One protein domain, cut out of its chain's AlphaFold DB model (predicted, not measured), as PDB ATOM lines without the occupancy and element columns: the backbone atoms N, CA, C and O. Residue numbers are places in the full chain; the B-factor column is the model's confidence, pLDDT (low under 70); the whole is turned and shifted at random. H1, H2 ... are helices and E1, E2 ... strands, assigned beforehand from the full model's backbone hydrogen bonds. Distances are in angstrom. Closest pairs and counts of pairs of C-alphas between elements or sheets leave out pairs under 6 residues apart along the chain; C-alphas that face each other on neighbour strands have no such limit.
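This is residues 20 to 186 and 354 to 365 of the 370 residues of an uncharacterized protein of Glossina morsitans morsitans (UniProt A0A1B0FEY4). A small sheet of four strands has H6 packed along one face and H3 and H4 over the other. Beyond the sheet, H1 and H7 pack on H6 at steep angles, H2 packs on H1, and H9 packs on H1 and H7, with H8 farthest out. The printed part has 179 residues with nine named helices and four named strands, in the order H1 H2 E1 E2 E3 H3 H4 H5 E4 H6 H7 H8 H9; the class is mixed, helices and strands. The sheet runs E3 E2 E1 E4, antiparallel throughout. The whole is compact, with a radius of gyration of the C-alphas of 16.3 A and spans of 50 by 36 by 33 A.

The strands are E1, residues 59 to 61, E2, 66 to 70, E3, 76 to 81, 13.2 A long, and E4, 123 to 125. C-alpha 59 is at (7.457, -33.435, 21.077). H6, residues 133 to 148, is 23.2 A long; H7, 156 to 168, is 18.6 A. H1, residues 20 to 36, is 24.6 A long and begins with C-alpha 20 at (16.588, -52.580, 15.585). The shorter helices are H2, 42 to 46, H3, 88 to 95, H4, 102 to 109, H5, 118 to 121, H8, 171 to 175, and H9, 179 to 186, ending at (14.805, -65.121, 27.032).

E1, E2 and E3 form a meander, each strand the antiparallel neighbour of the one before. N 69 and O 78 of E2 and E3 are 2.8 A apart, N 68 and O 59 of E2 and E1 2.8 A, and N 60 and O 124 of E1 and E4 2.8 A. H6 is on the sheet at a height of 8.2 A, its closest C-alphas to E2 being Ala 135 and Leu 67, 7.4 A. H3 and H4 are on the opposite face, at heights of 9.4 A and 9.8 A. H7 only grazes the sheet with residues 157 to 161. H1, the hub, touches H6 with a steep tilt of 38 degrees, the same way; the closest C-alphas are Tyr 27 and Ala 133, 5.1 A. H1 also touches H7 (Leu 30 and Gly 163, 5.8 A), H9 (Ile 29 and Glu 179, 7.1 A) and H2 (Val 35 and Lys 42, 6.0 A). H6 and H7 form a helical hairpin; H8 and H9 touch only at the corner, and only just, with 3 pairs of C-alphas within 8 A. H5 is close to but not clearly touching H4, 7.6 A between the C-alphas of Leu 103 and Ala 119. Every O i to N i+4 pair is within hydrogen-bond range in H3, H4, H6, H7, H8 and H9; in H1 12 of 13 are, in H2 0 of 1, with 2 of 2 O i to N i+3 pairs, and H5 is too short for one.

The C-alphas farthest apart, of Glu 97 and Ala 186, are 51.7 A apart. Residues 187 to 353 are not printed; C-alphas 186 and 354 are 28.6 A apart across the cut. The link from H2 to E1 is long, 12 residues, and residues 354 to 365 hold no named element. Confidence is under 70 at residues 149 to 153.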
ATOM      1  N   ASN A  20      17.388 -51.919  16.624       94.19
ATOM      2  CA  ASN A  20      16.588 -52.580  15.585       94.19
ATOM      3  C   ASN A  20      15.570 -53.559  16.191       94.19
ATOM      4  O   ASN A  20      14.441 -53.657  15.711       94.19
ATOM      5  N   HIS A  21      15.955 -54.273  17.252       96.56
ATOM      6  CA  HIS A  21      15.083 -55.245  17.912       96.56
ATOM      7  C   HIS A  21      14.291 -54.645  19.071       96.56
ATOM      8  O   HIS A  21      13.115 -54.977  19.232       96.56
ATOM      9  N   MET A  22      14.911 -53.768  19.865       97.56
ATOM     10  CA  MET A  22      14.273 -53.181  21.043       97.56
ATOM     11  C   MET A  22      13.068 -52.316  20.661       97.56
ATOM     12  O   MET A  22      11.954 -52.588  21.102       97.56
ATOM     13  N   VAL A  23      13.254 -51.351  19.758       97.56
ATOM     14  CA  VAL A  23      12.203 -50.382  19.399       97.56
ATOM     15  C   VAL A  23      11.034 -51.064  18.675       97.56
ATOM     16  O   VAL A  23       9.867 -50.721  18.874       97.56
ATOM     17  N   ALA A  24      11.319 -52.093  17.872       96.81
ATOM     18  CA  ALA A  24      10.284 -52.905  17.232       96.81
ATOM     19  C   ALA A  24       9.466 -53.726  18.250       96.81
ATOM     20  O   ALA A  24       8.251 -53.881  18.092       96.81
ATOM     21  N   LEU A  25      10.110 -54.245  19.304       98.12
ATOM     22  CA  LEU A  25       9.428 -54.941  20.396       98.12
ATOM     23  C   LEU A  25       8.524 -53.981  21.179       98.12
ATOM     24  O   LEU A  25       7.356 -54.299  21.402       98.12
ATOM     25  N   GLU A  26       9.026 -52.802  21.539       98.38
ATOM     26  CA  GLU A  26       8.256 -51.764  22.234       98.38
ATOM     27  C   GLU A  26       7.019 -51.351  21.437       98.38
ATOM     28  O   GLU A  26       5.908 -51.356  21.971       98.38
ATOM     29  N   TYR A  27       7.183 -51.088  20.135       98.56
ATOM     30  CA  TYR A  27       6.076 -50.785  19.227       98.56
ATOM     31  C   TYR A  27       5.003 -51.881  19.253       98.56
ATOM     32  O   TYR A  27       3.808 -51.605  19.408       98.56
ATOM     33  N   LYS A  28       5.422 -53.148  19.147       98.31
ATOM     34  CA  LYS A  28       4.511 -54.296  19.189       98.31
ATOM     35  C   LYS A  28       3.780 -54.389  20.529       98.31
ATOM     36  O   LYS A  28       2.583 -54.672  20.545       98.31
ATOM     37  N   ILE A  29       4.465 -54.184  21.651       98.38
ATOM     38  CA  ILE A  29       3.843 -54.277  22.978       98.38
ATOM     39  C   ILE A  29       2.855 -53.123  23.181       98.38
ATOM     40  O   ILE A  29       1.731 -53.371  23.615       98.38
ATOM     41  N   LEU A  30       3.215 -51.890  22.813       98.44
ATOM     42  CA  LEU A  30       2.337 -50.723  22.954       98.44
ATOM     43  C   LEU A  30       1.066 -50.846  22.111       98.44
ATOM     44  O   LEU A  30      -0.031 -50.650  22.632       98.44
ATOM     45  N   THR A  31       1.182 -51.222  20.837       98.38
ATOM     46  CA  THR A  31       0.008 -51.433  19.969       98.38
ATOM     47  C   THR A  31      -0.900 -52.543  20.506       98.38
ATOM     48  O   THR A  31      -2.119 -52.365  20.578       98.38
ATOM     49  N   ASN A  32      -0.327 -53.658  20.978       98.25
ATOM     50  CA  ASN A  32      -1.086 -54.721  21.641       98.25
ATOM     51  C   ASN A  32      -1.774 -54.242  22.921       98.25
ATOM     52  O   ASN A  32      -2.932 -54.590  23.144       98.25
ATOM     53  N   TYR A  33      -1.087 -53.458  23.752       98.31
ATOM     54  CA  TYR A  33      -1.640 -52.925  24.992       98.31
ATOM     55  C   TYR A  33      -2.840 -52.014  24.712       98.31
ATOM     56  O   TYR A  33      -3.906 -52.201  25.301       98.31
ATOM     57  N   LEU A  34      -2.720 -51.088  23.755       97.88
ATOM     58  CA  LEU A  34      -3.826 -50.208  23.376       97.88
ATOM     59  C   LEU A  34      -5.049 -50.997  22.890       97.88
ATOM     60  O   LEU A  34      -6.172 -50.723  23.311       97.88
ATOM     61  N   VAL A  35      -4.860 -52.019  22.056       97.38
ATOM     62  CA  VAL A  35      -5.986 -52.805  21.525       97.38
ATOM     63  C   VAL A  35      -6.597 -53.730  22.579       97.38
ATOM     64  O   VAL A  35      -7.816 -53.763  22.735       97.38
ATOM     65  N   LYS A  36      -5.776 -54.479  23.324       97.19
ATOM     66  CA  LYS A  36      -6.258 -55.509  24.262       97.19
ATOM     67  C   LYS A  36      -6.732 -54.939  25.598       97.19
ATOM     68  O   LYS A  36      -7.670 -55.479  26.173       97.19
ATOM     69  N   VAL A  37      -6.072 -53.894  26.100       96.88
ATOM     70  CA  VAL A  37      -6.314 -53.343  27.446       96.88
ATOM     71  C   VAL A  37      -7.135 -52.062  27.382       96.88
ATOM     72  O   VAL A  37      -8.046 -51.884  28.185       96.88
ATOM     73  N   LYS A  38      -6.841 -51.171  26.426       96.12
ATOM     74  CA  LYS A  38      -7.537 -49.878  26.292       96.12
ATOM     75  C   LYS A  38      -8.715 -49.911  25.315       96.12
ATOM     76  O   LYS A  38      -9.497 -48.970  25.290       96.12
ATOM     77  N   GLY A  39      -8.881 -50.994  24.554       94.69
ATOM     78  CA  GLY A  39     -10.020 -51.189  23.653       94.69
ATOM     79  C   GLY A  39      -9.915 -50.445  22.321       94.69
ATOM     80  O   GLY A  39     -10.938 -50.196  21.683       94.69
ATOM     81  N   TYR A  40      -8.702 -50.091  21.885       95.31
ATOM     82  CA  TYR A  40      -8.489 -49.452  20.585       95.31
ATOM     83  C   TYR A  40      -8.910 -50.373  19.426       95.31
ATOM     84  O   TYR A  40      -8.857 -51.601  19.551       95.31
ATOM     85  N   PRO A  41      -9.290 -49.811  18.263       94.31
ATOM     86  CA  PRO A  41      -9.626 -50.598  17.081       94.31
ATOM     87  C   PRO A  41      -8.525 -51.587  16.678       94.31
ATOM     88  O   PRO A  41      -7.352 -51.231  16.588       94.31
ATOM     89  N   LYS A  42      -8.921 -52.824  16.342       95.62
ATOM     90  CA  LYS A  42      -7.989 -53.895  15.941       95.62
ATOM     91  C   LYS A  42      -7.120 -53.545  14.730       95.62
ATOM     92  O   LYS A  42      -6.000 -54.039  14.657       95.62
ATOM     93  N   CYS A  43      -7.593 -52.673  13.838       95.19
ATOM     94  CA  CYS A  43      -6.819 -52.201  12.687       95.19
ATOM     95  C   CYS A  43      -5.523 -51.470  13.081       95.19
ATOM     96  O   CYS A  43      -4.622 -51.364  12.257       95.19
ATOM     97  N   LEU A  44      -5.366 -51.026  14.338       96.25
ATOM     98  CA  LEU A  44      -4.085 -50.511  14.833       96.25
ATOM     99  C   LEU A  44      -2.972 -51.572  14.780       96.25
ATOM    100  O   LEU A  44      -1.831 -51.227  14.506       96.25
ATOM    101  N   LEU A  45      -3.296 -52.858  14.974       97.31
ATOM    102  CA  LEU A  45      -2.322 -53.957  14.866       97.31
ATOM    103  C   LEU A  45      -1.884 -54.231  13.420       97.31
ATOM    104  O   LEU A  45      -0.895 -54.924  13.204       97.31
ATOM    105  N   GLU A  46      -2.636 -53.729  12.441       96.38
ATOM    106  CA  GLU A  46      -2.365 -53.902  11.010       96.38
ATOM    107  C   GLU A  46      -1.514 -52.752  10.452       96.38
ATOM    108  O   GLU A  46      -1.009 -52.842   9.331       96.38
ATOM    109  N   LYS A  47      -1.338 -51.663  11.217       97.25
ATOM    110  CA  LYS A  47      -0.493 -50.540  10.807       97.25
ATOM    111  C   LYS A  47       0.982 -50.986  10.779       97.25
ATOM    112  O   LYS A  47       1.426 -51.720  11.663       97.25
ATOM    113  N   PRO A  48       1.763 -50.570   9.767       96.50
ATOM    114  CA  PRO A  48       3.145 -51.006   9.635       96.50
ATOM    115  C   PRO A  48       4.057 -50.282  10.630       96.50
ATOM    116  O   PRO A  48       3.919 -49.079  10.863       96.50
ATOM    117  N   PHE A  49       5.060 -50.992  11.146       97.50
ATOM    118  CA  PHE A  49       6.191 -50.350  11.809       97.50
ATOM    119  C   PHE A  49       7.042 -49.613  10.765       97.50
ATOM    120  O   PHE A  49       7.577 -50.233   9.846       97.50
ATOM    121  N   ASN A  50       7.171 -48.295  10.907       96.69
ATOM    122  CA  ASN A  50       7.971 -47.450  10.026       96.69
ATOM    123  C   ASN A  50       9.085 -46.768  10.825       96.69
ATOM    124  O   ASN A  50       8.880 -45.698  11.397       96.69
ATOM    125  N   ALA A  51      10.273 -47.374  10.822       96.25
ATOM    126  CA  ALA A  51      11.446 -46.823  11.494       96.25
ATOM    127  C   ALA A  51      11.817 -45.415  10.997       96.25
ATOM    128  O   ALA A  51      12.223 -44.579  11.793       96.25
ATOM    129  N   ASN A  52      11.586 -45.110   9.713       96.62
ATOM    130  CA  ASN A  52      11.890 -43.796   9.148       96.62
ATOM    131  C   ASN A  52      11.008 -42.678   9.733       96.62
ATOM    132  O   ASN A  52      11.328 -41.509   9.562       96.62
ATOM    133  N   PHE A  53       9.904 -42.995  10.416       97.81
ATOM    134  CA  PHE A  53       9.093 -42.007  11.136       97.81
ATOM    135  C   PHE A  53       9.620 -41.722  12.552       97.81
ATOM    136  O   PHE A  53       9.159 -40.790  13.203       97.81
ATOM    137  N   LEU A  54      10.560 -42.514  13.063       96.75
ATOM    138  CA  LEU A  54      11.055 -42.372  14.427       96.75
ATOM    139  C   LEU A  54      12.213 -41.381  14.479       96.75
ATOM    140  O   LEU A  54      13.115 -41.413  13.647       96.75
ATOM    141  N   GLN A  55      12.201 -40.501  15.474       96.00
ATOM    142  CA  GLN A  55      13.330 -39.639  15.789       96.00
ATOM    143  C   GLN A  55      13.258 -39.217  17.259       96.00
ATOM    144  O   GLN A  55      12.191 -38.850  17.751       96.00
ATOM    145  N   LYS A  56      14.390 -39.274  17.962       95.31
ATOM    146  CA  LYS A  56      14.520 -38.723  19.316       95.31
ATOM    147  C   LYS A  56      14.385 -37.194  19.266       95.31
ATOM    148  O   LYS A  56      14.662 -36.586  18.237       95.31
ATOM    149  N   GLY A  57      13.961 -36.564  20.353       94.50
ATOM    150  CA  GLY A  57      13.776 -35.111  20.443       94.50
ATOM    151  C   GLY A  57      12.437 -34.597  19.904       94.50
ATOM    152  O   GLY A  57      12.164 -33.402  19.996       94.50
ATOM    153  N   LEU A  58      11.572 -35.472  19.374       97.38
ATOM    154  CA  LEU A  58      10.212 -35.083  18.999       97.38
ATOM    155  C   LEU A  58       9.368 -34.758  20.237       97.38
ATOM    156  O   LEU A  58       9.552 -35.329  21.316       97.38
ATOM    157  N   ILE A  59       8.406 -33.857  20.049       96.94
ATOM    158  CA  ILE A  59       7.457 -33.435  21.077       96.94
ATOM    159  C   ILE A  59       6.037 -33.792  20.648       96.94
ATOM    160  O   ILE A  59       5.590 -33.408  19.571       96.94
ATOM    161  N   ILE A  60       5.314 -34.497  21.509       97.69
ATOM    162  CA  ILE A  60       3.885 -34.769  21.371       97.69
ATOM    163  C   ILE A  60       3.101 -33.550  21.862       97.69
ATOM    164  O   ILE A  60       3.261 -33.144  23.011       97.69
ATOM    165  N   ASP A  61       2.221 -33.019  21.015       97.19
ATOM    166  CA  ASP A  61       1.085 -32.178  21.400       97.19
ATOM    167  C   ASP A  61      -0.166 -33.063  21.426       97.19
ATOM    168  O   ASP A  61      -0.799 -33.341  20.401       97.19
ATOM    169  N   ALA A  62      -0.494 -33.548  22.623       95.06
ATOM    170  CA  ALA A  62      -1.569 -34.507  22.828       95.06
ATOM    171  C   ALA A  62      -2.957 -33.901  22.592       95.06
ATOM    172  O   ALA A  62      -3.873 -34.623  22.207       95.06
ATOM    173  N   GLU A  63      -3.120 -32.592  22.811       92.12
ATOM    174  CA  GLU A  63      -4.409 -31.915  22.631       92.12
ATOM    175  C   GLU A  63      -4.781 -31.808  21.152       92.12
ATOM    176  O   GLU A  63      -5.962 -31.863  20.811       92.12
ATOM    177  N   ARG A  64      -3.780 -31.652  20.278       94.81
ATOM    178  CA  ARG A  64      -3.987 -31.443  18.837       94.81
ATOM    179  C   ARG A  64      -3.679 -32.663  17.980       94.81
ATOM    180  O   ARG A  64      -3.845 -32.580  16.771       94.81
ATOM    181  N   GLY A  65      -3.226 -33.770  18.569       96.44
ATOM    182  CA  GLY A  65      -2.872 -34.973  17.810       96.44
ATOM    183  C   GLY A  65      -1.603 -34.809  16.967       96.44
ATOM    184  O   GLY A  65      -1.469 -35.463  15.933       96.44
ATOM    185  N   ASN A  66      -0.685 -33.930  17.385       98.38
ATOM    186  CA  ASN A  66       0.469 -33.543  16.576       98.38
ATOM    187  C   ASN A  66       1.799 -34.019  17.168       98.38
ATOM    188  O   ASN A  66       1.964 -34.096  18.386       98.38
ATOM    189  N   LEU A  67       2.772 -34.271  16.293       98.62
ATOM    190  CA  LEU A  67       4.184 -34.419  16.652       98.62
ATOM    191  C   LEU A  67       4.966 -33.244  16.089       98.62
ATOM    192  O   LEU A  67       4.778 -32.870  14.932       98.62
ATOM    193  N   LEU A  68       5.850 -32.676  16.899       98.44
ATOM    194  CA  LEU A  68       6.588 -31.461  16.597       98.44
ATOM    195  C   LEU A  68       8.088 -31.724  16.679       98.44
ATOM    196  O   LEU A  68       8.580 -32.328  17.632       98.44
ATOM    197  N   LYS A  69       8.819 -31.193  15.704       98.19
ATOM    198  CA  LYS A  69      10.267 -31.019  15.752       98.19
ATOM    199  C   LYS A  69      10.562 -29.533  15.881       98.19
ATOM    200  O   LYS A  69      10.188 -28.745  15.006       98.19
ATOM    201  N   LEU A  70      11.205 -29.160  16.979       97.50
ATOM    202  CA  LEU A  70      11.453 -27.765  17.323       97.50
ATOM    203  C   LEU A  70      12.889 -27.348  17.014       97.50
ATOM    204  O   LEU A  70      13.811 -28.165  17.024       97.50
ATOM    205  N   GLY A  71      13.059 -26.058  16.757       97.00
ATOM    206  CA  GLY A  71      14.344 -25.381  16.793       97.00
ATOM    207  C   GLY A  71      14.766 -25.097  18.229       97.00
ATOM    208  O   GLY A  71      13.940 -25.117  19.141       97.00
ATOM    209  N   ALA A  72      16.044 -24.786  18.428       93.12
ATOM    210  CA  ALA A  72      16.590 -24.445  19.742       93.12
ATOM    211  C   ALA A  72      15.927 -23.202  20.384       93.12
ATOM    212  O   ALA A  72      15.971 -23.033  21.599       93.12
ATOM    213  N   ASP A  73      15.295 -22.341  19.581       92.25
ATOM    214  CA  ASP A  73      14.487 -21.187  20.006       92.25
ATOM    215  C   ASP A  73      13.000 -21.535  20.254       92.25
ATOM    216  O   ASP A  73      12.184 -20.676  20.597       92.25
ATOM    217  N   GLY A  74      12.626 -22.798  20.052       94.25
ATOM    218  CA  GLY A  74      11.269 -23.315  20.193       94.25
ATOM    219  C   GLY A  74      10.324 -23.005  19.044       94.25
ATOM    220  O   GLY A  74       9.116 -23.212  19.185       94.25
ATOM    221  N   THR A  75      10.847 -22.528  17.917       96.75
ATOM    222  CA  THR A  75      10.090 -22.429  16.670       96.75
ATOM    223  C   THR A  75       9.812 -23.833  16.127       96.75
ATOM    224  O   THR A  75      10.704 -24.681  16.084       96.75
ATOM    225  N   ILE A  76       8.581 -24.114  15.698       98.19
ATOM    226  CA  ILE A  76       8.224 -25.392  15.066       98.19
ATOM    227  C   ILE A  76       8.840 -25.439  13.663       98.19
ATOM    228  O   ILE A  76       8.396 -24.736  12.751       98.19
ATOM    229  N   LEU A  77       9.856 -26.289  13.487       97.75
ATOM    230  CA  LEU A  77      10.551 -26.484  12.209       97.75
ATOM    231  C   LEU A  77       9.823 -27.494  11.319       97.75
ATOM    232  O   LEU A  77       9.804 -27.359  10.098       97.75
ATOM    233  N   ARG A  78       9.223 -28.521  11.929       98.19
ATOM    234  CA  ARG A  78       8.443 -29.552  11.236       98.19
ATOM    235  C   ARG A  78       7.360 -30.092  12.158       98.19
ATOM    236  O   ARG A  78       7.593 -30.222  13.358       98.19
ATOM    237  N   ALA A  79       6.200 -30.429  11.605       98.50
ATOM    238  CA  ALA A  79       5.100 -30.996  12.370       98.50
ATOM    239  C   ALA A  79       4.302 -32.017  11.556       98.50
ATOM    240  O   ALA A  79       4.199 -31.896  10.333       98.50
ATOM    241  N   THR A  80       3.704 -32.988  12.238       98.81
ATOM    242  CA  THR A  80       2.689 -33.881  11.668       98.81
ATOM    243  C   THR A  80       1.397 -33.788  12.457       98.81
ATOM    244  O   THR A  80       1.432 -33.484  13.647       98.81
ATOM    245  N   HIS A  81       0.284 -34.097  11.798       98.50
ATOM    246  CA  HIS A  81      -0.952 -34.518  12.443       98.50
ATOM    247  C   HIS A  81      -1.153 -35.998  12.139       98.50
ATOM    248  O   HIS A  81      -1.161 -36.396  10.969       98.50
ATOM    249  N   GLY A  82      -1.199 -36.825  13.182       97.94
ATOM    250  CA  GLY A  82      -1.021 -38.262  13.005       97.94
ATOM    251  C   GLY A  82       0.283 -38.562  12.260       97.94
ATOM    252  O   GLY A  82       1.344 -38.020  12.600       97.94
ATOM    253  N   THR A  83       0.227 -39.397  11.222       98.19
ATOM    254  CA  THR A  83       1.403 -39.691  10.375       98.19
ATOM    255  C   THR A  83       1.589 -38.713   9.210       98.19
ATOM    256  O   THR A  83       2.574 -38.808   8.473       98.19
ATOM    257  N   LYS A  84       0.673 -37.754   9.025       98.19
ATOM    258  CA  LYS A  84       0.668 -36.840   7.876       98.19
ATOM    259  C   LYS A  84       1.460 -35.576   8.173       98.19
ATOM    260  O   LYS A  84       1.203 -34.890   9.159       98.19
ATOM    261  N   LEU A  85       2.401 -35.244   7.293       98.38
ATOM    262  CA  LEU A  85       3.159 -33.996   7.362       98.38
ATOM    263  C   LEU A  85       2.223 -32.791   7.185       98.38
ATOM    264  O   LEU A  85       1.444 -32.755   6.234       98.38
ATOM    265  N   LEU A  86       2.325 -31.814   8.084       98.56
ATOM    266  CA  LEU A  86       1.575 -30.563   7.993       98.56
ATOM    267  C   LEU A  86       2.263 -29.586   7.040       98.56
ATOM    268  O   LEU A  86       3.492 -29.468   7.038       98.56
ATOM    269  N   SER A  87       1.467 -28.861   6.251       98.12
ATOM    270  CA  SER A  87       1.994 -27.778   5.426       98.12
ATOM    271  C   SER A  87       2.390 -26.573   6.296       98.12
ATOM    272  O   SER A  87       1.884 -26.413   7.412       98.12
ATOM    273  N   PRO A  88       3.271 -25.684   5.805       97.00
ATOM    274  CA  PRO A  88       3.564 -24.402   6.445       97.00
ATOM    275  C   PRO A  88       2.311 -23.607   6.848       97.00
ATOM    276  O   PRO A  88       2.270 -23.027   7.933       97.00
ATOM    277  N   GLU A  89       1.290 -23.601   5.991       98.00
ATOM    278  CA  GLU A  89       0.016 -22.915   6.214       98.00
ATOM    279  C   GLU A  89      -0.799 -23.578   7.329       98.00
ATOM    280  O   GLU A  89      -1.351 -22.878   8.179       98.00
ATOM    281  N   ASP A  90      -0.841 -24.912   7.373       98.12
ATOM    282  CA  ASP A  90      -1.530 -25.644   8.440       98.12
ATOM    283  C   ASP A  90      -0.848 -25.435   9.795       98.12
ATOM    284  O   ASP A  90      -1.522 -25.208  10.802       98.12
ATOM    285  N   VAL A  91       0.490 -25.423   9.832       98.06
ATOM    286  CA  VAL A  91       1.241 -25.099  11.056       98.06
ATOM    287  C   VAL A  91       0.909 -23.684  11.528       98.06
ATOM    288  O   VAL A  91       0.598 -23.505  12.706       98.06
ATOM    289  N   ASN A  92       0.903 -22.693  10.630       97.75
ATOM    290  CA  ASN A  92       0.533 -21.314  10.970       97.75
ATOM    291  C   ASN A  92      -0.914 -21.215  11.471       97.75
ATOM    292  O   ASN A  92      -1.200 -20.487  12.421       97.75
ATOM    293  N   LYS A  93      -1.836 -21.969  10.870       97.94
ATOM    294  CA  LYS A  93      -3.238 -22.007  11.295       97.94
ATOM    295  C   LYS A  93      -3.402 -22.588  12.701       97.94
ATOM    296  O   LYS A  93      -4.258 -22.125  13.451       97.94
ATOM    297  N   ILE A  94      -2.607 -23.599  13.054       97.19
ATOM    298  CA  ILE A  94      -2.708 -24.308  14.336       97.19
ATOM    299  C   ILE A  94      -1.947 -23.583  15.460       97.19
ATOM    300  O   ILE A  94      -2.455 -23.486  16.580       97.19
ATOM    301  N   TYR A  95      -0.741 -23.089  15.171       97.12
ATOM    302  CA  TYR A  95       0.209 -22.554  16.159       97.12
ATOM    303  C   TYR A  95       0.491 -21.051  16.009       97.12
ATOM    304  O   TYR A  95       1.271 -20.494  16.780       97.12
ATOM    305  N   GLY A  96      -0.148 -20.380  15.049       96.94
ATOM    306  CA  GLY A  96       0.086 -18.973  14.729       96.94
ATOM    307  C   GLY A  96       1.313 -18.748  13.838       96.94
ATOM    308  O   GLY A  96       2.163 -19.621  13.675       96.94
ATOM    309  N   GLU A  97       1.424 -17.538  13.286       96.19
ATOM    310  CA  GLU A  97       2.521 -17.128  12.387       96.19
ATOM    311  C   GLU A  97       3.910 -17.202  13.039       96.19
ATOM    312  O   GLU A  97       4.905 -17.423  12.353       96.19
ATOM    313  N   SER A  98       3.997 -17.059  14.368       94.62
ATOM    314  CA  SER A  98       5.261 -17.243  15.094       94.62
ATOM    315  C   SER A  98       5.707 -18.704  15.151       94.62
ATOM    316  O   SER A  98       6.864 -18.960  15.471       94.62
ATOM    317  N   ARG A  99       4.807 -19.661  14.873       96.38
ATOM    318  CA  ARG A  99       5.034 -21.110  14.998       96.38
ATOM    319  C   ARG A  99       5.589 -21.516  16.360       96.38
ATOM    320  O   ARG A  99       6.400 -22.434  16.459       96.38
ATOM    321  N   GLN A 100       5.159 -20.831  17.410       95.44
ATOM    322  CA  GLN A 100       5.583 -21.104  18.775       95.44
ATOM    323  C   GLN A 100       4.385 -21.549  19.597       95.44
ATOM    324  O   GLN A 100       3.399 -20.829  19.745       95.44
ATOM    325  N   TRP A 101       4.493 -22.737  20.179       95.44
ATOM    326  CA  TRP A 101       3.497 -23.242  21.107       95.44
ATOM    327  C   TRP A 101       3.859 -22.850  22.541       95.44
ATOM    328  O   TRP A 101       4.950 -23.164  23.011       95.44
ATOM    329  N   THR A 102       2.941 -22.196  23.259       93.31
ATOM    330  CA  THR A 102       3.177 -21.694  24.625       93.31
ATOM    331  C   THR A 102       3.732 -22.760  25.570       93.31
ATOM    332  O   THR A 102       4.696 -22.494  26.279       93.31
ATOM    333  N   LEU A 103       3.185 -23.980  25.545       93.06
ATOM    334  CA  LEU A 103       3.636 -25.048  26.440       93.06
ATOM    335  C   LEU A 103       5.047 -25.551  26.084       93.06
ATOM    336  O   LEU A 103       5.834 -25.862  26.974       93.06
ATOM    337  N   ALA A 104       5.409 -25.560  24.796       93.75
ATOM    338  CA  ALA A 104       6.777 -25.853  24.374       93.75
ATOM    339  C   ALA A 104       7.765 -24.762  24.816       93.75
ATOM    340  O   ALA A 104       8.889 -25.066  25.202       93.75
ATOM    341  N   GLN A 105       7.346 -23.496  24.820       93.75
ATOM    342  CA  GLN A 105       8.168 -22.388  25.317       93.75
ATOM    343  C   GLN A 105       8.393 -22.478  26.837       93.75
ATOM    344  O   GLN A 105       9.493 -22.209  27.321       93.75
ATOM    345  N   GLU A 106       7.381 -22.909  27.597       92.69
ATOM    346  CA  GLU A 106       7.537 -23.216  29.025       92.69
ATOM    347  C   GLU A 106       8.548 -24.346  29.253       92.69
ATOM    348  O   GLU A 106       9.449 -24.188  30.077       92.69
ATOM    349  N   PHE A 107       8.449 -25.426  28.469       92.88
ATOM    350  CA  PHE A 107       9.410 -26.530  28.481       92.88
ATOM    351  C   PHE A 107      10.843 -26.068  28.188       92.88
ATOM    352  O   PHE A 107      11.761 -26.451  28.899       92.88
ATOM    353  N   ILE A 108      11.059 -25.225  27.180       92.19
ATOM    354  CA  ILE A 108      12.409 -24.769  26.812       92.19
ATOM    355  C   ILE A 108      13.030 -23.913  27.915       92.19
ATOM    356  O   ILE A 108      14.218 -24.033  28.211       92.19
ATOM    357  N   ARG A 109      12.225 -23.051  28.546       92.38
ATOM    358  CA  ARG A 109      12.687 -22.198  29.646       92.38
ATOM    359  C   ARG A 109      13.029 -23.014  30.893       92.38
ATOM    360  O   ARG A 109      14.007 -22.706  31.572       92.38
ATOM    361  N   ASP A 110      12.205 -24.006  31.208       92.19
ATOM    362  CA  ASP A 110      12.405 -24.914  32.333       92.19
ATOM    363  C   ASP A 110      11.888 -26.320  31.976       92.19
ATOM    364  O   ASP A 110      10.700 -26.612  32.167       92.19
ATOM    365  N   PRO A 111      12.767 -27.220  31.497       92.31
ATOM    366  CA  PRO A 111      12.395 -28.586  31.145       92.31
ATOM    367  C   PRO A 111      11.760 -29.379  32.290       92.31
ATOM    368  O   PRO A 111      10.974 -30.295  32.046       92.31
ATOM    369  N   LEU A 112      12.058 -29.032  33.549       91.44
ATOM    370  CA  LEU A 112      11.501 -29.716  34.716       91.44
ATOM    371  C   LEU A 112      10.055 -29.296  35.002       91.44
ATOM    372  O   LEU A 112       9.308 -30.080  35.591       91.44
ATOM    373  N   SER A 113       9.637 -28.108  34.549       88.62
ATOM    374  CA  SER A 113       8.281 -27.580  34.763       88.62
ATOM    375  C   SER A 113       7.182 -28.418  34.101       88.62
ATOM    376  O   SER A 113       6.057 -28.462  34.595       88.62
ATOM    377  N   THR A 114       7.516 -29.130  33.021       86.56
ATOM    378  CA  THR A 114       6.573 -29.976  32.269       86.56
ATOM    379  C   THR A 114       6.798 -31.473  32.493       86.56
ATOM    380  O   THR A 114       6.084 -32.294  31.926       86.56
ATOM    381  N   TRP A 115       7.752 -31.849  33.354       86.00
ATOM    382  CA  TRP A 115       8.113 -33.252  33.586       86.00
ATOM    383  C   TRP A 115       7.000 -34.060  34.271       86.00
ATOM    384  O   TRP A 115       6.883 -35.264  34.062       86.00
ATOM    385  N   ASN A 116       6.182 -33.404  35.099       84.44
ATOM    386  CA  ASN A 116       5.083 -34.012  35.849       84.44
ATOM    387  C   ASN A 116       3.839 -33.110  35.846       84.44
ATOM    388  O   ASN A 116       3.896 -31.930  35.505       84.44
ATOM    389  N   GLY A 117       2.720 -33.657  36.325       85.94
ATOM    390  CA  GLY A 117       1.479 -32.910  36.516       85.94
ATOM    391  C   GLY A 117       0.713 -32.675  35.207       85.94
ATOM    392  O   GLY A 117       0.986 -33.341  34.210       85.94
ATOM    393  N   PRO A 118      -0.250 -31.733  35.188       85.88
ATOM    394  CA  PRO A 118      -1.155 -31.548  34.049       85.88
ATOM    395  C   PRO A 118      -0.459 -31.216  32.722       85.88
ATOM    396  O   PRO A 118      -0.979 -31.546  31.661       85.88
ATOM    397  N   ALA A 119       0.713 -30.573  32.766       87.62
ATOM    398  CA  ALA A 119       1.502 -30.275  31.572       87.62
ATOM    399  C   ALA A 119       2.018 -31.553  30.883       87.62
ATOM    400  O   ALA A 119       1.941 -31.644  29.660       87.62
ATOM    401  N   ALA A 120       2.441 -32.561  31.653       86.69
ATOM    402  CA  ALA A 120       2.965 -33.834  31.141       86.69
ATOM    403  C   ALA A 120       1.903 -34.702  30.431       86.69
ATOM    404  O   ALA A 120       2.233 -35.623  29.680       86.69
ATOM    405  N   GLU A 121       0.615 -34.426  30.663       86.81
ATOM    406  CA  GLU A 121      -0.499 -35.062  29.943       86.81
ATOM    407  C   GLU A 121      -0.791 -34.393  28.592       86.81
ATOM    408  O   GLU A 121      -1.493 -34.968  27.762       86.81
ATOM    409  N   LYS A 122      -0.269 -33.183  28.369       90.25
ATOM    410  CA  LYS A 122      -0.500 -32.384  27.158       90.25
ATOM    411  C   LYS A 122       0.722 -32.341  26.253       90.25
ATOM    412  O   LYS A 122       0.576 -32.393  25.036       90.25
ATOM    413  N   LEU A 123       1.902 -32.238  26.857       93.50
ATOM    414  CA  LEU A 123       3.193 -32.193  26.192       93.50
ATOM    415  C   LEU A 123       4.058 -33.344  26.688       93.50
ATOM    416  O   LEU A 123       4.268 -33.493  27.891       93.50
ATOM    417  N   ARG A 124       4.619 -34.115  25.755       93.81
ATOM    418  CA  ARG A 124       5.671 -35.084  26.068       93.81
ATOM    419  C   ARG A 124       6.835 -34.951  25.107       93.81
ATOM    420  O   ARG A 124       6.632 -34.993  23.901       93.81
ATOM    421  N   THR A 125       8.045 -34.884  25.640       94.00
ATOM    422  CA  THR A 125       9.275 -35.054  24.865       94.00
ATOM    423  C   THR A 125       9.698 -36.521  24.839       94.00
ATOM    424  O   THR A 125       9.590 -37.220  25.848       94.00
ATOM    425  N   LEU A 126      10.148 -36.987  23.676       95.19
ATOM    426  CA  LEU A 126      10.623 -38.354  23.460       95.19
ATOM    427  C   LEU A 126      12.148 -38.328  23.401       95.19
ATOM    428  O   LEU A 126      12.729 -37.971  22.376       95.19
ATOM    429  N   LEU A 127      12.793 -38.561  24.541       92.44
ATOM    430  CA  LEU A 127      14.201 -38.198  24.765       92.44
ATOM    431  C   LEU A 127      15.134 -39.383  24.957       92.44
ATOM    432  O   LEU A 127      16.338 -39.171  25.090       92.44
ATOM    433  N   ASP A 128      14.605 -40.598  24.957       93.19
ATOM    434  CA  ASP A 128      15.390 -41.818  25.018       93.19
ATOM    435  C   ASP A 128      14.777 -42.892  24.114       93.19
ATOM    436  O   ASP A 128      13.753 -42.695  23.455       93.19
ATOM    437  N   TYR A 129      15.466 -44.022  23.996       95.44
ATOM    438  CA  TYR A 129      15.028 -45.083  23.101       95.44
ATOM    439  C   TYR A 129      13.898 -45.938  23.674       95.44
ATOM    440  O   TYR A 129      13.320 -46.689  22.900       95.44
ATOM    441  N   PHE A 130      13.549 -45.795  24.960       95.31
ATOM    442  CA  PHE A 130      12.469 -46.554  25.601       95.31
ATOM    443  C   PHE A 130      11.085 -45.955  25.345       95.31
ATOM    444  O   PHE A 130      10.074 -46.649  25.508       95.31
ATOM    445  N   ASP A 131      11.020 -44.668  24.977       93.25
ATOM    446  CA  ASP A 131       9.789 -43.987  24.572       93.25
ATOM    447  C   ASP A 131       9.724 -43.631  23.077       93.25
ATOM    448  O   ASP A 131       8.681 -43.188  22.595       93.25
ATOM    449  N   LEU A 132      10.766 -43.941  22.296       94.62
ATOM    450  CA  LEU A 132      10.831 -43.616  20.869       94.62
ATOM    451  C   LEU A 132       9.673 -44.221  20.056       94.62
ATOM    452  O   LEU A 132       9.074 -43.542  19.217       94.62
ATOM    453  N   ALA A 133       9.314 -45.484  20.323       97.25
ATOM    454  CA  ALA A 133       8.208 -46.157  19.639       97.25
ATOM    455  C   ALA A 133       6.852 -45.459  19.855       97.25
ATOM    456  O   ALA A 133       5.955 -45.574  19.011       97.25
ATOM    457  N   ALA A 134       6.697 -44.705  20.950       98.00
ATOM    458  CA  ALA A 134       5.465 -43.997  21.269       98.00
ATOM    459  C   ALA A 134       5.099 -42.949  20.210       98.00
ATOM    460  O   ALA A 134       3.909 -42.746  19.980       98.00
ATOM    461  N   ALA A 135       6.081 -42.347  19.518       98.06
ATOM    462  CA  ALA A 135       5.831 -41.396  18.431       98.06
ATOM    463  C   ALA A 135       4.933 -42.009  17.348       98.06
ATOM    464  O   ALA A 135       3.877 -41.475  17.011       98.06
ATOM    465  N   LEU A 136       5.337 -43.168  16.821       98.56
ATOM    466  CA  LEU A 136       4.613 -43.824  15.739       98.56
ATOM    467  C   LEU A 136       3.267 -44.381  16.214       98.56
ATOM    468  O   LEU A 136       2.275 -44.249  15.500       98.56
ATOM    469  N   VAL A 137       3.213 -44.966  17.415       98.62
ATOM    470  CA  VAL A 137       1.956 -45.485  17.983       98.62
ATOM    471  C   VAL A 137       0.944 -44.356  18.186       98.62
ATOM    472  O   VAL A 137      -0.223 -44.514  17.831       98.62
ATOM    473  N   PHE A 138       1.388 -43.206  18.700       98.56
ATOM    474  CA  PHE A 138       0.562 -42.009  18.853       98.56
ATOM    475  C   PHE A 138       0.039 -41.524  17.500       98.56
ATOM    476  O   PHE A 138      -1.169 -41.380  17.327       98.56
ATOM    477  N   ALA A 139       0.931 -41.354  16.522       98.44
ATOM    478  CA  ALA A 139       0.583 -40.890  15.185       98.44
ATOM    479  C   ALA A 139      -0.458 -41.790  14.493       98.44
ATOM    480  O   ALA A 139      -1.452 -41.308  13.957       98.44
ATOM    481  N   GLN A 140      -0.265 -43.109  14.554       98.31
ATOM    482  CA  GLN A 140      -1.181 -44.080  13.950       98.31
ATOM    483  C   GLN A 140      -2.531 -44.147  14.667       98.31
ATOM    484  O   GLN A 140      -3.560 -44.370  14.028       98.31
ATOM    485  N   ALA A 141      -2.540 -43.965  15.987       97.00
ATOM    486  CA  ALA A 141      -3.772 -43.879  16.755       97.00
ATOM    487  C   ALA A 141      -4.581 -42.623  16.394       97.00
ATOM    488  O   ALA A 141      -5.801 -42.723  16.279       97.00
ATOM    489  N   VAL A 142      -3.916 -41.480  16.169       96.50
ATOM    490  CA  VAL A 142      -4.555 -40.247  15.675       96.50
ATOM    491  C   VAL A 142      -5.159 -40.469  14.287       96.50
ATOM    492  O   VAL A 142      -6.341 -40.199  14.107       96.50
ATOM    493  N   ASP A 143      -4.421 -41.070  13.343       95.94
ATOM    494  CA  ASP A 143      -4.954 -41.345  11.996       95.94
ATOM    495  C   ASP A 143      -6.252 -42.176  12.037       95.94
ATOM    496  O   ASP A 143      -7.216 -41.885  11.334       95.94
ATOM    497  N   ILE A 144      -6.289 -43.219  12.877       93.94
ATOM    498  CA  ILE A 144      -7.476 -44.077  13.043       93.94
ATOM    499  C   ILE A 144      -8.633 -43.303  13.679       93.94
ATOM    500  O   ILE A 144      -9.796 -43.563  13.364       93.94
ATOM    501  N   PHE A 145      -8.324 -42.393  14.601       90.38
ATOM    502  CA  PHE A 145      -9.322 -41.562  15.257       90.38
ATOM    503  C   PHE A 145     -10.026 -40.649  14.252       90.38
ATOM    504  O   PHE A 145     -11.255 -40.651  14.184       90.38
ATOM    505  N   ASP A 146      -9.251 -39.960  13.417       91.06
ATOM    506  CA  ASP A 146      -9.770 -39.073  12.377       91.06
ATOM    507  C   ASP A 146     -10.601 -39.822  11.329       91.06
ATOM    508  O   ASP A 146     -11.665 -39.356  10.917       91.06
ATOM    509  N   GLU A 147     -10.147 -41.008  10.907       88.50
ATOM    510  CA  GLU A 147     -10.845 -41.832   9.913       88.50
ATOM    511  C   GLU A 147     -12.228 -42.286  10.396       88.50
ATOM    512  O   GLU A 147     -13.163 -42.391   9.599       88.50
ATOM    513  N   LYS A 148     -12.381 -42.571  11.695       80.38
ATOM    514  CA  LYS A 148     -13.611 -43.174  12.214       80.38
ATOM    515  C   LYS A 148     -14.747 -42.190  12.464       80.38
ATOM    516  O   LYS A 148     -15.870 -42.658  12.611       80.38
ATOM    517  N   SER A 149     -14.505 -40.872  12.482       61.69
ATOM    518  CA  SER A 149     -15.525 -39.810  12.673       61.69
ATOM    519  C   SER A 149     -16.457 -39.973  13.896       61.69
ATOM    520  O   SER A 149     -17.394 -39.197  14.075       61.69
ATOM    521  N   GLU A 150     -16.218 -40.965  14.753       56.47
ATOM    522  CA  GLU A 150     -16.926 -41.198  16.003       56.47
ATOM    523  C   GLU A 150     -16.174 -40.486  17.121       56.47
ATOM    524  O   GLU A 150     -14.945 -40.529  17.189       56.47
ATOM    525  N   ALA A 151     -16.919 -39.864  18.037       56.97
ATOM    526  CA  ALA A 151     -16.370 -39.367  19.289       56.97
ATOM    527  C   ALA A 151     -15.933 -40.561  20.154       56.97
ATOM    528  O   ALA A 151     -16.649 -41.001  21.053       56.97
ATOM    529  N   MET A 152     -14.770 -41.137  19.852       60.78
ATOM    530  CA  MET A 152     -14.157 -42.124  20.722       60.78
ATOM    531  C   MET A 152     -13.604 -41.378  21.943       60.78
ATOM    532  O   MET A 152     -12.899 -40.380  21.820       60.78
ATOM    533  N   ASN A 153     -13.918 -41.839  23.151       69.94
ATOM    534  CA  ASN A 153     -13.461 -41.200  24.393       69.94
ATOM    535  C   ASN A 153     -12.021 -41.608  24.760       69.94
ATOM    536  O   ASN A 153     -11.717 -41.851  25.929       69.94
ATOM    537  N   PHE A 154     -11.138 -41.729  23.768       79.88
ATOM    538  CA  PHE A 154      -9.750 -42.117  23.988       79.88
ATOM    539  C   PHE A 154      -8.888 -40.908  24.314       79.88
ATOM    540  O   PHE A 154      -8.932 -39.883  23.634       79.88
ATOM    541  N   LYS A 155      -8.044 -41.055  25.333       90.25
ATOM    542  CA  LYS A 155      -6.998 -40.085  25.641       90.25
ATOM    543  C   LYS A 155      -5.683 -40.679  25.161       90.25
ATOM    544  O   LYS A 155      -4.980 -41.319  25.936       90.25
ATOM    545  N   ILE A 156      -5.381 -40.479  23.875       94.69
ATOM    546  CA  ILE A 156      -4.318 -41.211  23.166       94.69
ATOM    547  C   ILE A 156      -2.993 -41.193  23.918       94.69
ATOM    548  O   ILE A 156      -2.445 -42.254  24.215       94.69
ATOM    549  N   TRP A 157      -2.502 -40.012  24.283       95.50
ATOM    550  CA  TRP A 157      -1.247 -39.921  25.016       95.50
ATOM    551  C   TRP A 157      -1.323 -40.544  26.428       95.50
ATOM    552  O   TRP A 157      -0.509 -41.423  26.708       95.50
ATOM    553  N   PRO A 158      -2.295 -40.209  27.304       94.25
ATOM    554  CA  PRO A 158      -2.443 -40.886  28.600       94.25
ATOM    555  C   PRO A 158      -2.561 -42.419  28.536       94.25
ATOM    556  O   PRO A 158      -2.053 -43.127  29.414       94.25
ATOM    557  N   ASP A 159      -3.201 -42.961  27.500       96.19
ATOM    558  CA  ASP A 159      -3.325 -44.404  27.301       96.19
ATOM    559  C   ASP A 159      -2.009 -45.048  26.848       96.19
ATOM    560  O   ASP A 159      -1.650 -46.112  27.363       96.19
ATOM    561  N   ILE A 160      -1.246 -44.384  25.974       97.44
ATOM    562  CA  ILE A 160       0.120 -44.793  25.609       97.44
ATOM    563  C   ILE A 160       1.048 -44.721  26.821       97.44
ATOM    564  O   ILE A 160       1.775 -45.678  27.085       97.44
ATOM    565  N   LEU A 161       0.984 -43.641  27.603       95.31
ATOM    566  CA  LEU A 161       1.756 -43.485  28.835       95.31
ATOM    567  C   LEU A 161       1.448 -44.610  29.832       95.31
ATOM    568  O   LEU A 161       2.363 -45.170  30.428       95.31
ATOM    569  N   SER A 162       0.176 -45.001  29.962       96.06
ATOM    570  CA  SER A 162      -0.214 -46.171  30.766       96.06
ATOM    571  C   SER A 162       0.446 -47.460  30.260       96.06
ATOM    572  O   SER A 162       0.873 -48.286  31.065       96.06
ATOM    573  N   GLY A 163       0.547 -47.631  28.937       97.56
ATOM    574  CA  GLY A 163       1.220 -48.769  28.306       97.56
ATOM    575  C   GLY A 163       2.729 -48.785  28.548       97.56
ATOM    576  O   GLY A 163       3.270 -49.831  28.895       97.56
ATOM    577  N   LEU A 164       3.397 -47.632  28.446       96.81
ATOM    578  CA  LEU A 164       4.818 -47.480  28.784       96.81
ATOM    579  C   LEU A 164       5.072 -47.796  30.266       96.81
ATOM    580  O   LEU A 164       5.968 -48.570  30.593       96.81
ATOM    581  N   ILE A 165       4.239 -47.265  31.171       95.88
ATOM    582  CA  ILE A 165       4.320 -47.570  32.608       95.88
ATOM    583  C   ILE A 165       4.130 -49.068  32.844       95.88
ATOM    584  O   ILE A 165       4.921 -49.672  33.565       95.88
ATOM    585  N   TYR A 166       3.122 -49.689  32.227       96.88
ATOM    586  CA  TYR A 166       2.904 -51.133  32.327       96.88
ATOM    587  C   TYR A 166       4.121 -51.926  31.833       96.88
ATOM    588  O   TYR A 166       4.543 -52.880  32.486       96.88
ATOM    589  N   MET A 167       4.721 -51.521  30.713       96.62
ATOM    590  CA  MET A 167       5.881 -52.193  30.129       96.62
ATOM    591  C   MET A 167       7.093 -52.189  31.071       96.62
ATOM    592  O   MET A 167       7.744 -53.222  31.221       96.62
ATOM    593  N   TYR A 168       7.353 -51.061  31.738       96.69
ATOM    594  CA  TYR A 168       8.563 -50.841  32.542       96.69
ATOM    595  C   TYR A 168       8.336 -50.840  34.061       96.69
ATOM    596  O   TYR A 168       9.235 -50.485  34.825       96.69
ATOM    597  N   THR A 169       7.150 -51.230  34.535       96.56
ATOM    598  CA  THR A 169       6.873 -51.364  35.974       96.56
ATOM    599  C   THR A 169       7.860 -52.354  36.592       96.56
ATOM    600  O   THR A 169       7.938 -53.502  36.164       96.56
ATOM    601  N   ARG A 170       8.625 -51.918  37.601       94.44
ATOM    602  CA  ARG A 170       9.777 -52.675  38.126       94.44
ATOM    603  C   ARG A 170       9.409 -54.075  38.619       94.44
ATOM    604  O   ARG A 170      10.143 -55.022  38.367       94.44
ATOM    605  N   GLU A 171       8.251 -54.226  39.259       95.38
ATOM    606  CA  GLU A 171       7.776 -55.510  39.778       95.38
ATOM    607  C   GLU A 171       7.563 -56.536  38.652       95.38
ATOM    608  O   GLU A 171       7.684 -57.743  38.879       95.38
ATOM    609  N   HIS A 172       7.305 -56.063  37.425       96.75
ATOM    610  CA  HIS A 172       7.070 -56.925  36.275       96.75
ATOM    611  C   HIS A 172       8.313 -57.694  35.822       96.75
ATOM    612  O   HIS A 172       8.175 -58.724  35.160       96.75
ATOM    613  N   PHE A 173       9.521 -57.236  36.177       96.75
ATOM    614  CA  PHE A 173      10.755 -57.948  35.838       96.75
ATOM    615  C   PHE A 173      10.837 -59.294  36.569       96.75
ATOM    616  O   PHE A 173      11.128 -60.324  35.952       96.75
ATOM    617  N   ALA A 174      10.524 -59.298  37.867       94.62
ATOM    618  CA  ALA A 174      10.560 -60.494  38.703       94.62
ATOM    619  C   ALA A 174       9.342 -61.408  38.493       94.62
ATOM    620  O   ALA A 174       9.482 -62.628  38.520       94.62
ATOM    621  N   ASN A 175       8.150 -60.837  38.284       95.25
ATOM    622  CA  ASN A 175       6.906 -61.613  38.235       95.25
ATOM    623  C   ASN A 175       6.474 -62.058  36.818       95.25
ATOM    624  O   ASN A 175       5.497 -62.796  36.691       95.25
ATOM    625  N   GLY A 176       7.177 -61.613  35.770       93.75
ATOM    626  CA  GLY A 176       6.947 -62.018  34.381       93.75
ATOM    627  C   GLY A 176       5.702 -61.429  33.709       93.75
ATOM    628  O   GLY A 176       5.235 -61.961  32.707       93.75
ATOM    629  N   GLN A 177       5.144 -60.334  34.235       94.81
ATOM    630  CA  GLN A 177       3.961 -59.678  33.654       94.81
ATOM    631  C   GLN A 177       4.269 -58.794  32.437       94.81
ATOM    632  O   GLN A 177       3.367 -58.490  31.650       94.81
ATOM    633  N   SER A 178       5.523 -58.369  32.265       95.75
ATOM    634  CA  SER A 178       5.931 -57.540  31.129       95.75
ATOM    635  C   SER A 178       6.491 -58.404  30.009       95.75
ATOM    636  O   SER A 178       7.560 -59.001  30.147       95.75
ATOM    637  N   GLU A 179       5.810 -58.398  28.861       96.94
ATOM    638  CA  GLU A 179       6.312 -59.033  27.638       96.94
ATOM    639  C   GLU A 179       7.704 -58.500  27.252       96.94
ATOM    640  O   GLU A 179       8.510 -59.252  26.708       96.94
ATOM    641  N   TYR A 180       8.017 -57.237  27.566       98.06
ATOM    642  CA  TYR A 180       9.329 -56.648  27.294       98.06
ATOM    643  C   TYR A 180      10.418 -57.375  28.087       98.06
ATOM    644  O   TYR A 180      11.371 -57.898  27.507       98.06
ATOM    645  N   PHE A 181      10.239 -57.482  29.407       98.12
ATOM    646  CA  PHE A 181      11.208 -58.148  30.274       98.12
ATOM    647  C   PHE A 181      11.315 -59.649  29.990       98.12
ATOM    648  O   PHE A 181      12.416 -60.190  30.044       98.12
ATOM    649  N   GLU A 182      10.217 -60.324  29.644       98.12
ATOM    650  CA  GLU A 182      10.250 -61.749  29.291       98.12
ATOM    651  C   GLU A 182      11.040 -62.013  28.002       98.12
ATOM    652  O   GLU A 182      11.917 -62.879  27.988       98.12
ATOM    653  N   ASN A 183      10.804 -61.236  26.937       98.19
ATOM    654  CA  ASN A 183      11.570 -61.372  25.691       98.19
ATOM    655  C   ASN A 183      13.055 -61.046  25.912       98.19
ATOM    656  O   ASN A 183      13.932 -61.768  25.429       98.19
ATOM    657  N   LEU A 184      13.339 -59.995  26.686       97.88
ATOM    658  CA  LEU A 184      14.696 -59.584  27.019       97.88
ATOM    659  C   LEU A 184      15.457 -60.651  27.821       97.88
ATOM    660  O   LEU A 184      16.608 -60.943  27.508       97.88
ATOM    661  N   LYS A 185      14.819 -61.266  28.827       97.75
ATOM    662  CA  LYS A 185      15.413 -62.359  29.616       97.75
ATOM    663  C   LYS A 185      15.629 -63.623  28.790       97.75
ATOM    664  O   LYS A 185      16.632 -64.305  28.990       97.75
ATOM    665  N   ALA A 186      14.711 -63.935  27.876       98.00
ATOM    666  CA  ALA A 186      14.805 -65.121  27.032       98.00
ATOM    667  C   ALA A 186      15.979 -65.044  26.040       98.00
ATOM    668  O   ALA A 186      16.671 -66.040  25.832       98.00
ATOM    669  N   GLN A 354      18.380 -42.251  12.629       91.50
ATOM    670  CA  GLN A 354      18.131 -41.216  11.630       91.50
ATOM    671  C   GLN A 354      16.787 -41.410  10.946       91.50
ATOM    672  O   GLN A 354      16.373 -42.519  10.631       91.50
ATOM    673  N   SER A 355      16.160 -40.277  10.645       95.00
ATOM    674  CA  SER A 355      14.914 -40.208   9.905       95.00
ATOM    675  C   SER A 355      15.092 -39.265   8.725       95.00
ATOM    676  O   SER A 355      15.402 -38.086   8.890       95.00
ATOM    677  N   GLU A 356      14.871 -39.776   7.521       94.88
ATOM    678  CA  GLU A 356      14.730 -38.955   6.321       94.88
ATOM    679  C   GLU A 356      13.423 -38.152   6.377       94.88
ATOM    680  O   GLU A 356      13.376 -37.003   5.936       94.88
ATOM    681  N   PHE A 357      12.378 -38.720   6.992       96.94
ATOM    682  CA  PHE A 357      11.074 -38.073   7.140       96.94
ATOM    683  C   PHE A 357      11.117 -36.825   8.032       96.94
ATOM    684  O   PHE A 357      10.485 -35.823   7.708       96.94
ATOM    685  N   TRP A 358      11.874 -36.842   9.132       97.25
ATOM    686  CA  TRP A 358      12.058 -35.698  10.038       97.25
ATOM    687  C   TRP A 358      13.319 -34.879   9.730       97.25
ATOM    688  O   TRP A 358      13.492 -33.777  10.257       97.25
ATOM    689  N   GLY A 359      14.190 -35.383   8.853       95.31
ATOM    690  CA  GLY A 359      15.480 -34.784   8.524       95.31
ATOM    691  C   GLY A 359      16.536 -34.987   9.623       95.31
ATOM    692  O   GLY A 359      16.291 -35.688  10.608       95.31
ATOM    693  N   PRO A 360      17.725 -34.372   9.490       93.69
ATOM    694  CA  PRO A 360      18.850 -34.621  10.391       93.69
ATOM    695  C   PRO A 360      18.542 -34.244  11.843       93.69
ATOM    696  O   PRO A 360      17.832 -33.272  12.095       93.69
ATOM    697  N   TYR A 361      19.091 -34.999  12.799       94.88
ATOM    698  CA  TYR A 361      18.784 -34.822  14.222       94.88
ATOM    699  C   TYR A 361      19.200 -33.451  14.766       94.88
ATOM    700  O   TYR A 361      18.383 -32.838  15.420       94.88
ATOM    701  N   PHE A 362      20.412 -32.958  14.467       95.00
ATOM    702  CA  PHE A 362      20.974 -31.738  15.088       95.00
ATOM    703  C   PHE A 362      20.655 -30.421  14.369       95.00
ATOM    704  O   PHE A 362      20.837 -29.340  14.930       95.00
ATOM    705  N   LEU A 363      20.311 -30.492  13.085       94.50
ATOM    706  CA  LEU A 363      20.166 -29.321  12.228       94.50
ATOM    707  C   LEU A 363      19.130 -29.621  11.153       94.50
ATOM    708  O   LEU A 363      19.265 -30.607  10.426       94.50
ATOM    709  N   LEU A 364      18.136 -28.754  11.016       95.06
ATOM    710  CA  LEU A 364      17.148 -28.838   9.951       95.06
ATOM    711  C   LEU A 364      17.079 -27.495   9.227       95.06
ATOM    712  O   LEU A 364      16.861 -26.468   9.858       95.06
ATOM    713  N   ASP A 365      17.322 -27.511   7.916       91.25
ATOM    714  CA  ASP A 365      17.250 -26.333   7.038       91.25
ATOM    715  C   ASP A 365      18.070 -25.118   7.530       91.25
ATOM    716  O   ASP A 365      17.705 -23.965   7.330       91.25
TER     717      ASP A 365